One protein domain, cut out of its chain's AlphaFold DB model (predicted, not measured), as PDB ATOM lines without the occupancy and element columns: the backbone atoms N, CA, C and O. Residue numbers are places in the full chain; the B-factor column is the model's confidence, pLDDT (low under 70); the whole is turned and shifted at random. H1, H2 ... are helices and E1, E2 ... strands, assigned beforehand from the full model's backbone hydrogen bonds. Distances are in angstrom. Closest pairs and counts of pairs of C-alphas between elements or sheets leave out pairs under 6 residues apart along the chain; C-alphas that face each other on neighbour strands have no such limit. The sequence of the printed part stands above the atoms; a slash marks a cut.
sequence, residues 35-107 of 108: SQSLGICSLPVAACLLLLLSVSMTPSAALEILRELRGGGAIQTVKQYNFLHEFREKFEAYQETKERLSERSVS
ATOM      1  N   SER A  35     150.016 166.073 121.512       76.50
ATOM      2  CA  SER A  35     150.383 167.058 122.542       76.50
ATOM      3  C   SER A  35     150.659 168.466 121.991       76.50
ATOM      4  O   SER A  35     151.125 169.342 122.719       76.50
ATOM      5  N   GLN A  36     150.356 168.705 120.712       65.50
ATOM      6  CA  GLN A  36     150.507 170.003 120.059       65.50
ATOM      7  C   GLN A  36     149.201 170.808 120.111       65.50
ATOM      8  O   GLN A  36     148.095 170.263 120.171       65.50
ATOM      9  N   SER A  37     149.333 172.132 120.073       64.75
ATOM     10  CA  SER A  37     148.218 173.065 119.943       64.75
ATOM     11  C   SER A  37     148.203 173.670 118.542       64.75
ATOM     12  O   SER A  37     149.230 174.096 118.014       64.75
ATOM     13  N   LEU A  38     147.025 173.715 117.925       60.62
ATOM     14  CA  LEU A  38     146.841 174.325 116.615       60.62
ATOM     15  C   LEU A  38     146.389 175.775 116.799       60.62
ATOM     16  O   LEU A  38     145.332 176.030 117.377       60.62
ATOM     17  N   GLY A  39     147.190 176.722 116.312       56.62
ATOM     18  CA  GLY A  39     146.815 178.131 116.249       56.62
ATOM     19  C   GLY A  39     145.765 178.324 115.167       56.62
ATOM     20  O   GLY A  39     146.090 178.406 113.986       56.62
ATOM     21  N   ILE A  40     144.496 178.364 115.557       60.34
ATOM     22  CA  ILE A  40     143.391 178.562 114.628       60.34
ATOM     23  C   ILE A  40     143.240 180.056 114.405       60.34
ATOM     24  O   ILE A  40     142.693 180.793 115.231       60.34
ATOM     25  N   CYS A  41     143.745 180.493 113.261       58.06
ATOM     26  CA  CYS A  41     143.493 181.814 112.741       58.06
ATOM     27  C   CYS A  41     142.224 181.734 111.864       58.06
ATOM     28  O   CYS A  41     142.148 180.948 110.924       58.06
ATOM     29  N   SER A  42     141.194 182.510 112.218       61.59
ATOM     30  CA  SER A  42     139.855 182.529 111.607       61.59
ATOM     31  C   SER A  42     139.093 181.187 111.647       61.59
ATOM     32  O   SER A  42     139.512 180.147 111.148       61.59
ATOM     33  N   LEU A  43     137.885 181.233 112.206       67.94
ATOM     34  CA  LEU A  43     136.916 180.133 112.296       67.94
ATOM     35  C   LEU A  43     136.754 179.209 111.069       67.94
ATOM     36  O   LEU A  43     136.516 178.018 111.288       67.94
ATOM     37  N   PRO A  44     136.905 179.667 109.807       70.69
ATOM     38  CA  PRO A  44     136.800 178.784 108.652       70.69
ATOM     39  C   PRO A  44     137.772 177.609 108.699       70.69
ATOM     40  O   PRO A  44     137.400 176.517 108.285       70.69
ATOM     41  N   VAL A  45     138.976 177.789 109.252       77.88
ATOM     42  CA  VAL A  45     139.985 176.720 109.326       77.88
ATOM     43  C   VAL A  45     139.521 175.585 110.241       77.88
ATOM     44  O   VAL A  45     139.679 174.417 109.894       77.88
ATOM     45  N   ALA A  46     138.877 175.905 111.369       79.56
ATOM     46  CA  ALA A  46     138.314 174.899 112.271       79.56
ATOM     47  C   ALA A  46     137.179 174.107 111.608       79.56
ATOM     48  O   ALA A  46     137.144 172.882 111.703       79.56
ATOM     49  N   ALA A  47     136.275 174.783 110.892       83.31
ATOM     50  CA  ALA A  47     135.202 174.099 110.176       83.31
ATOM     51  C   ALA A  47     135.738 173.265 109.002       83.31
ATOM     52  O   ALA A  47     135.275 172.148 108.797       83.31
ATOM     53  N   CYS A  48     136.763 173.739 108.287       85.62
ATOM     54  CA  CYS A  48     137.441 172.947 107.257       85.62
ATOM     55  C   CYS A  48     138.084 171.687 107.852       85.62
ATOM     56  O   CYS A  48     137.963 170.610 107.274       85.62
ATOM     57  N   LEU A  49     138.705 171.789 109.032       84.50
ATOM     58  CA  LEU A  49     139.267 170.637 109.740       84.50
ATOM     59  C   LEU A  49     138.183 169.609 110.100       84.50
ATOM     60  O   LEU A  49     138.370 168.418 109.869       84.50
ATOM     61  N   LEU A  50     137.027 170.057 110.600       83.44
ATOM     62  CA  LEU A  50     135.889 169.174 110.888       83.44
ATOM     63  C   LEU A  50     135.378 168.460 109.624       83.44
ATOM     64  O   LEU A  50     135.075 167.268 109.672       83.44
ATOM     65  N   LEU A  51     135.324 169.165 108.488       86.69
ATOM     66  CA  LEU A  51     134.932 168.597 107.191       86.69
ATOM     67  C   LEU A  51     135.965 167.604 106.635       86.69
ATOM     68  O   LEU A  51     135.582 166.650 105.953       86.69
ATOM     69  N   LEU A  52     137.256 167.805 106.922       85.56
ATOM     70  CA  LEU A  52     138.327 166.868 106.565       85.56
ATOM     71  C   LEU A  52     138.265 165.584 107.397       85.56
ATOM     72  O   LEU A  52     138.403 164.495 106.850       85.56
ATOM     73  N   LEU A  53     138.056 165.707 108.709       85.31
ATOM     74  CA  LEU A  53     138.056 164.566 109.628       85.31
ATOM     75  C   LEU A  53     136.787 163.714 109.521       85.31
ATOM     76  O   LEU A  53     136.820 162.524 109.823       85.31
ATOM     77  N   SER A  54     135.667 164.308 109.100       82.62
ATOM     78  CA  SER A  54     134.391 163.609 108.969       82.62
ATOM     79  C   SER A  54     133.758 163.840 107.601       82.62
ATOM     80  O   SER A  54     133.323 164.939 107.257       82.62
ATOM     81  N   VAL A  55     133.658 162.764 106.821       81.69
ATOM     82  CA  VAL A  55     133.058 162.772 105.477       81.69
ATOM     83  C   VAL A  55     131.533 162.931 105.539       81.69
ATOM     84  O   VAL A  55     130.940 163.518 104.640       81.69
ATOM     85  N   SER A  56     130.894 162.486 106.625       85.00
ATOM     86  CA  SER A  56     129.451 162.660 106.846       85.00
ATOM     87  C   SER A  56     129.079 164.041 107.395       85.00
ATOM     88  O   SER A  56     127.897 164.374 107.457       85.00
ATOM     89  N   MET A  57     130.059 164.842 107.830       84.56
ATOM     90  CA  MET A  57     129.820 166.182 108.362       84.56
ATOM     91  C   MET A  57     129.480 167.159 107.232       84.56
ATOM     92  O   MET A  57     130.203 167.253 106.234       84.56
ATOM     93  N   THR A  58     128.404 167.927 107.406       89.25
ATOM     94  CA  THR A  58     128.012 168.990 106.471       89.25
ATOM     95  C   THR A  58     128.614 170.338 106.886       89.25
ATOM     96  O   THR A  58     128.861 170.561 108.077       89.25
ATOM     97  N   PRO A  59     128.825 171.273 105.939       86.44
ATOM     98  CA  PRO A  59     129.308 172.617 106.258       86.44
ATOM     99  C   PRO A  59     128.409 173.320 107.278       86.44
ATOM    100  O   PRO A  59     128.907 173.911 108.229       86.44
ATOM    101  N   SER A  60     127.087 173.192 107.144       86.50
ATOM    102  CA  SER A  60     126.121 173.784 108.076       86.50
ATOM    103  C   SER A  60     126.264 173.236 109.499       86.50
ATOM    104  O   SER A  60     126.257 174.015 110.445       86.50
ATOM    105  N   ALA A  61     126.457 171.921 109.665       84.81
ATOM    106  CA  ALA A  61     126.650 171.316 110.984       84.81
ATOM    107  C   ALA A  61     127.966 171.767 111.637       84.81
ATOM    108  O   ALA A  61     127.986 172.114 112.816       84.81
ATOM    109  N   ALA A  62     129.053 171.841 110.862       84.19
ATOM    110  CA  ALA A  62     130.325 172.373 111.349       84.19
ATOM    111  C   ALA A  62     130.194 173.840 111.803       84.19
ATOM    112  O   ALA A  62     130.798 174.242 112.797       84.19
ATOM    113  N   LEU A  63     129.376 174.632 111.108       81.75
ATOM    114  CA  LEU A  63     129.110 176.022 111.467       81.75
ATOM    115  C   LEU A  63     128.282 176.170 112.741       81.75
ATOM    116  O   LEU A  63     128.590 177.049 113.542       81.75
ATOM    117  N   GLU A  64     127.277 175.323 112.951       82.94
ATOM    118  CA  GLU A  64     126.501 175.313 114.197       82.94
ATOM    119  C   GLU A  64     127.385 174.985 115.405       82.94
ATOM    120  O   GLU A  64     127.361 175.717 116.391       82.94
ATOM    121  N   ILE A  65     128.275 173.992 115.287       79.19
ATOM    122  CA  ILE A  65     129.249 173.662 116.343       79.19
ATOM    123  C   ILE A  65     130.147 174.871 116.660       79.19
ATOM    124  O   ILE A  65     130.397 175.191 117.821       79.19
ATOM    125  N   LEU A  66     130.627 175.586 115.638       76.19
ATOM    126  CA  LEU A  66     131.458 176.776 115.850       76.19
ATOM    127  C   LEU A  66     130.683 177.959 116.443       76.19
ATOM    128  O   LEU A  66     131.255 178.725 117.224       76.19
ATOM    129  N   ARG A  67     129.405 178.117 116.087       75.44
ATOM    130  CA  ARG A  67     128.506 179.124 116.668       75.44
ATOM    131  C   ARG A  67     128.221 178.839 118.136       75.44
ATOM    132  O   ARG A  67     128.210 179.777 118.925       75.44
ATOM    133  N   GLU A  68     128.045 177.577 118.508       75.12
ATOM    134  CA  GLU A  68     127.840 177.169 119.899       75.12
ATOM    135  C   GLU A  68     129.099 177.409 120.748       75.12
ATOM    136  O   GLU A  68     129.015 177.951 121.847       75.12
ATOM    137  N   LEU A  69     130.282 177.099 120.208       68.69
ATOM    138  CA  LEU A  69     131.552 177.243 120.928       68.69
ATOM    139  C   LEU A  69     132.049 178.691 121.051       68.69
ATOM    140  O   LEU A  69     132.721 179.019 122.029       68.69
ATOM    141  N   ARG A  70     131.786 179.554 120.058       67.56
ATOM    142  CA  ARG A  70     132.346 180.922 120.001       67.56
ATOM    143  C   ARG A  70     131.296 182.042 119.993       67.56
ATOM    144  O   ARG A  70     131.657 183.218 120.034       67.56
ATOM    145  N   GLY A  71     130.011 181.707 119.931       65.31
ATOM    146  CA  GLY A  71     128.912 182.658 119.772       65.31
ATOM    147  C   GLY A  71     128.620 183.025 118.310       65.31
ATOM    148  O   GLY A  71     129.347 182.666 117.380       65.31
ATOM    149  N   GLY A  72     127.539 183.784 118.094       61.38
ATOM    150  CA  GLY A  72     126.988 184.098 116.763       61.38
ATOM    151  C   GLY A  72     127.942 184.801 115.780       61.38
ATOM    152  O   GLY A  72     127.702 184.764 114.577       61.38
ATOM    153  N   GLY A  73     129.054 185.372 116.262       58.94
ATOM    154  CA  GLY A  73     130.116 185.982 115.447       58.94
ATOM    155  C   GLY A  73     131.115 184.992 114.829       58.94
ATOM    156  O   GLY A  73     132.132 185.413 114.285       58.94
ATOM    157  N   ALA A  74     130.857 183.685 114.922       61.78
ATOM    158  CA  ALA A  74     131.683 182.605 114.378       61.78
ATOM    159  C   ALA A  74     131.870 182.638 112.843       61.78
ATOM    160  O   ALA A  74     132.809 182.051 112.311       61.78
ATOM    161  N   ILE A  75     131.003 183.326 112.106       66.50
ATOM    162  CA  ILE A  75     131.203 183.633 110.687       66.50
ATOM    163  C   ILE A  75     130.842 185.095 110.515       66.50
ATOM    164  O   ILE A  75     129.716 185.485 110.813       66.50
ATOM    165  N   GLN A  76     131.786 185.896 110.042       68.50
ATOM    166  CA  GLN A  76     131.607 187.343 109.956       68.50
ATOM    167  C   GLN A  76     131.317 187.813 108.532       68.50
ATOM    168  O   GLN A  76     130.804 188.909 108.344       68.50
ATOM    169  N   THR A  77     131.618 186.995 107.516       76.81
ATOM    170  CA  THR A  77     131.447 187.401 106.115       76.81
ATOM    171  C   THR A  77     130.783 186.326 105.265       76.81
ATOM    172  O   THR A  77     131.001 185.127 105.444       76.81
ATOM    173  N   VAL A  78     130.035 186.770 104.252       78.25
ATOM    174  CA  VAL A  78     129.455 185.897 103.217       78.25
ATOM    175  C   VAL A  78     130.546 185.087 102.505       78.25
ATOM    176  O   VAL A  78     130.355 183.914 102.205       78.25
ATOM    177  N   LYS A  79     131.739 185.668 102.307       75.31
ATOM    178  CA  LYS A  79     132.880 184.976 101.687       75.31
ATOM    179  C   LYS A  79     133.342 183.763 102.497       75.31
ATOM    180  O   LYS A  79     133.632 182.730 101.906       75.31
ATOM    181  N   GLN A  80     133.383 183.866 103.826       78.75
ATOM    182  CA  GLN A  80     133.734 182.739 104.700       78.75
ATOM    183  C   GLN A  80     132.695 181.615 104.615       78.75
ATOM    184  O   GLN A  80     133.063 180.444 104.540       78.75
ATOM    185  N   TYR A  81     131.409 181.976 104.592       83.12
ATOM    186  CA  TYR A  81     130.317 181.016 104.439       83.12
ATOM    187  C   TYR A  81     130.394 180.268 103.099       83.12
ATOM    188  O   TYR A  81     130.333 179.036 103.080       83.12
ATOM    189  N   ASN A  82     130.576 181.008 102.000       86.62
ATOM    190  CA  ASN A  82     130.687 180.444 100.655       86.62
ATOM    191  C   ASN A  82     131.920 179.545 100.538       86.62
ATOM    192  O   ASN A  82     131.817 178.414 100.078       86.62
ATOM    193  N   PHE A  83     133.069 180.005 101.044       86.44
ATOM    194  CA  PHE A  83     134.295 179.212 101.045       86.44
ATOM    195  C   PHE A  83     134.109 177.857 101.733       86.44
ATOM    196  O   PHE A  83     134.570 176.848 101.213       86.44
ATOM    197  N   LEU A  84     133.413 177.817 102.873       86.44
ATOM    198  CA  LEU A  84     133.160 176.570 103.596       86.44
ATOM    199  C   LEU A  84     132.246 175.603 102.846       86.44
ATOM    200  O   LEU A  84     132.460 174.395 102.914       86.44
ATOM    201  N   HIS A  85     131.240 176.116 102.141       88.94
ATOM    202  CA  HIS A  85     130.357 175.278 101.329       88.94
ATOM    203  C   HIS A  85     131.075 174.716 100.101       88.94
ATOM    204  O   HIS A  85     130.841 173.571  99.728       88.94
ATOM    205  N   GLU A  86     131.999 175.484  99.532       89.69
ATOM    206  CA  GLU A  86     132.818 175.091  98.380       89.69
ATOM    207  C   GLU A  86     134.092 174.327  98.783       89.69
ATOM    208  O   GLU A  86     134.873 173.918  97.925       89.69
ATOM    209  N   PHE A  87     134.349 174.148 100.084       89.31
ATOM    210  CA  PHE A  87     135.633 173.647 100.577       89.31
ATOM    211  C   PHE A  87     135.964 172.250 100.047       89.31
ATOM    212  O   PHE A  87     137.089 172.027  99.608       89.31
ATOM    213  N   ARG A  88     135.002 171.316 100.064       87.44
ATOM    214  CA  ARG A  88     135.235 169.930  99.623       87.44
ATOM    215  C   ARG A  88     135.612 169.867  98.143       87.44
ATOM    216  O   ARG A  88     136.625 169.270  97.808       87.44
ATOM    217  N   GLU A  89     134.858 170.566  97.300       90.75
ATOM    218  CA  GLU A  89     135.117 170.653  95.859       90.75
ATOM    219  C   GLU A  89     136.487 171.285  95.574       90.75
ATOM    220  O   GLU A  89     137.301 170.739  94.831       90.75
ATOM    221  N   LYS A  90     136.797 172.410  96.235       87.88
ATOM    222  CA  LYS A  90     138.102 173.074  96.108       87.88
ATOM    223  C   LYS A  90     139.253 172.189  96.580       87.88
ATOM    224  O   LYS A  90     140.337 172.232  95.996       87.88
ATOM    225  N   PHE A  91     139.037 171.408  97.635       87.62
ATOM    226  CA  PHE A  91     140.040 170.501  98.176       87.62
ATOM    227  C   PHE A  91     140.285 169.302  97.250       87.62
ATOM    228  O   PHE A  91     141.440 168.943  97.028       87.62
ATOM    229  N   GLU A  92     139.238 168.734  96.655       91.06
ATOM    230  CA  GLU A  92     139.348 167.683  95.634       91.06
ATOM    231  C   GLU A  92     140.108 168.178  94.396       91.06
ATOM    232  O   GLU A  92     141.091 167.558  93.992       91.06
ATOM    233  N   ALA A  93     139.750 169.352  93.865       91.56
ATOM    234  CA  ALA A  93     140.441 169.955  92.722       91.56
ATOM    235  C   ALA A  93     141.931 170.235  93.007       91.56
ATOM    236  O   ALA A  93     142.799 170.064  92.140       91.56
ATOM    237  N   TYR A  94     142.251 170.653  94.237       88.50
ATOM    238  CA  TYR A  94     143.633 170.828  94.679       88.50
ATOM    239  C   TYR A  94     144.394 169.498  94.720       88.50
ATOM    240  O   TYR A  94     145.533 169.441  94.248       88.50
ATOM    241  N   GLN A  95     143.784 168.434  95.254       87.19
ATOM    242  CA  GLN A  95     144.413 167.114  95.299       87.19
ATOM    243  C   GLN A  95     144.688 166.569  93.895       87.19
ATOM    244  O   GLN A  95     145.824 166.193  93.623       87.19
ATOM    245  N   GLU A  96     143.722 166.649  92.980       89.50
ATOM    246  CA  GLU A  96     143.902 166.211  91.589       89.50
ATOM    247  C   GLU A  96     145.039 166.983  90.894       89.50
ATOM    248  O   GLU A  96     145.891 166.419  90.203       89.50
ATOM    249  N   THR A  97     145.103 168.299  91.118       88.81
ATOM    250  CA  THR A  97     146.179 169.137  90.574       88.81
ATOM    251  C   THR A  97     147.538 168.725  91.140       88.81
ATOM    252  O   THR A  97     148.521 168.637  90.400       88.81
ATOM    253  N   LYS A  98     147.608 168.456  92.446       85.50
ATOM    254  CA  LYS A  98     148.833 168.026  93.125       85.50
ATOM    255  C   LYS A  98     149.308 166.660  92.626       85.50
ATOM    256  O   LYS A  98     150.501 166.506  92.370       85.50
ATOM    257  N   GLU A  99     148.402 165.702  92.450       84.12
ATOM    258  CA  GLU A  99     148.698 164.376  91.893       84.12
ATOM    259  C   GLU A  99     149.250 164.490  90.472       84.12
ATOM    260  O   GLU A  99     150.358 164.029  90.201       84.12
ATOM    261  N   ARG A 100     148.573 165.247  89.602       80.81
ATOM    262  CA  ARG A 100     149.015 165.494  88.222       80.81
ATOM    263  C   ARG A 100     150.404 166.137  88.146       80.81
ATOM    264  O   ARG A 100     151.194 165.835  87.250       80.81
ATOM    265  N   LEU A 101     150.716 167.063  89.056       80.06
ATOM    266  CA  LEU A 101     152.040 167.691  89.139       80.06
ATOM    267  C   LEU A 101     153.112 166.721  89.653       80.06
ATOM    268  O   LEU A 101     154.241 166.743  89.160       80.06
ATOM    269  N   SER A 102     152.760 165.859  90.608       76.69
ATOM    270  CA  SER A 102     153.634 164.802  91.116       76.69
ATOM    271  C   SER A 102     153.978 163.797  90.012       76.69
ATOM    272  O   SER A 102     155.152 163.545  89.755       76.69
ATOM    273  N   GLU A 103     152.984 163.302  89.272       74.62
ATOM    274  CA  GLU A 103     153.169 162.370  88.149       74.62
ATOM    275  C   GLU A 103     154.062 162.945  87.040       74.62
ATOM    276  O   GLU A 103     154.962 162.269  86.534       74.62
ATOM    277  N   ARG A 104     153.881 164.230  86.709       64.50
ATOM    278  CA  ARG A 104     154.739 164.952  85.752       64.50
ATOM    279  C   ARG A 104     156.185 165.098  86.223       64.50
ATOM    280  O   ARG A 104     157.073 165.233  85.388       64.50
ATOM    281  N   SER A 105     156.423 165.084  87.531       61.03
ATOM    282  CA  SER A 105     157.756 165.251  88.121       61.03
ATOM    283  C   SER A 105     158.527 163.932  88.237       61.03
ATOM    284  O   SER A 105     159.755 163.951  88.258       61.03
ATOM    285  N   VAL A 106     157.820 162.797  88.279       55.78
ATOM    286  CA  VAL A 106     158.404 161.443  88.366       55.78
ATOM    287  C   VAL A 106     158.808 160.900  86.983       55.78
ATOM    288  O   VAL A 106     159.561 159.937  86.892       55.78
ATOM    289  N   SER A 107     158.395 161.556  85.893       54.50
ATOM    290  CA  SER A 107     158.954 161.327  84.552       54.50
ATOM    291  C   SER A 107     160.266 162.106  84.360       54.50
ATOM    292  O   SER A 107     160.288 163.139  83.688       54.50
TER     293      SER A 107
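AT A GLANCE: This is residues 35 to 107 of the 108 residues of the protein "CDKN3 domain-containing protein" of Sinocyclocheilus anshuiensis (UniProt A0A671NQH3). A small head of three short helices, with H2 and H3 packed on H1, has one long helix, H4, leaving it as an arm; residues 92 to 107 stick out. Strand E1 leads into H1. The 73 printed residues run E1, H1, H2, H3, H4: mostly helix, loose, with radius of gyration of the C-alphas 14.9 A and spans of 51 by 32 by 23 A.

HOW THE PARTS SIT: E1, residues 37 to 41, pairs with no named strand. H1, residues 43 to 53, touches H2, residues 59 to 70, opposite ways at a steep tilt of 52 degrees; their closest C-alphas, of Ala 47 and Ala 62, are 5.3 A apart. H1 touches H3, residues 78 to 85, the same way at a shallow tilt of 6 degrees; the closest C-alphas, of Pro 44 and Gln 80, are 6.4 A apart. H4, residues 87 to 106, is close to but not clearly touching H1; the closest C-alphas, of Cys 48 and Phe 87, are 7.0 A apart. In H1, H2, H3 and H4 every O i to N i+4 pair is within hydrogen-bond range.

IN THESE COORDINATES: E1 begins at C-alpha 37 (148.218, 173.065, 119.943). H2 measures 16.3 A, and H4 28.6 A, ending at C-alpha 106 (158.404, 161.443, 88.366).

THE WHOLE: The printed part has no cut and no long link. Residues 36 to 43, 69 to 76 and 104 to 107 have pLDDT under 70.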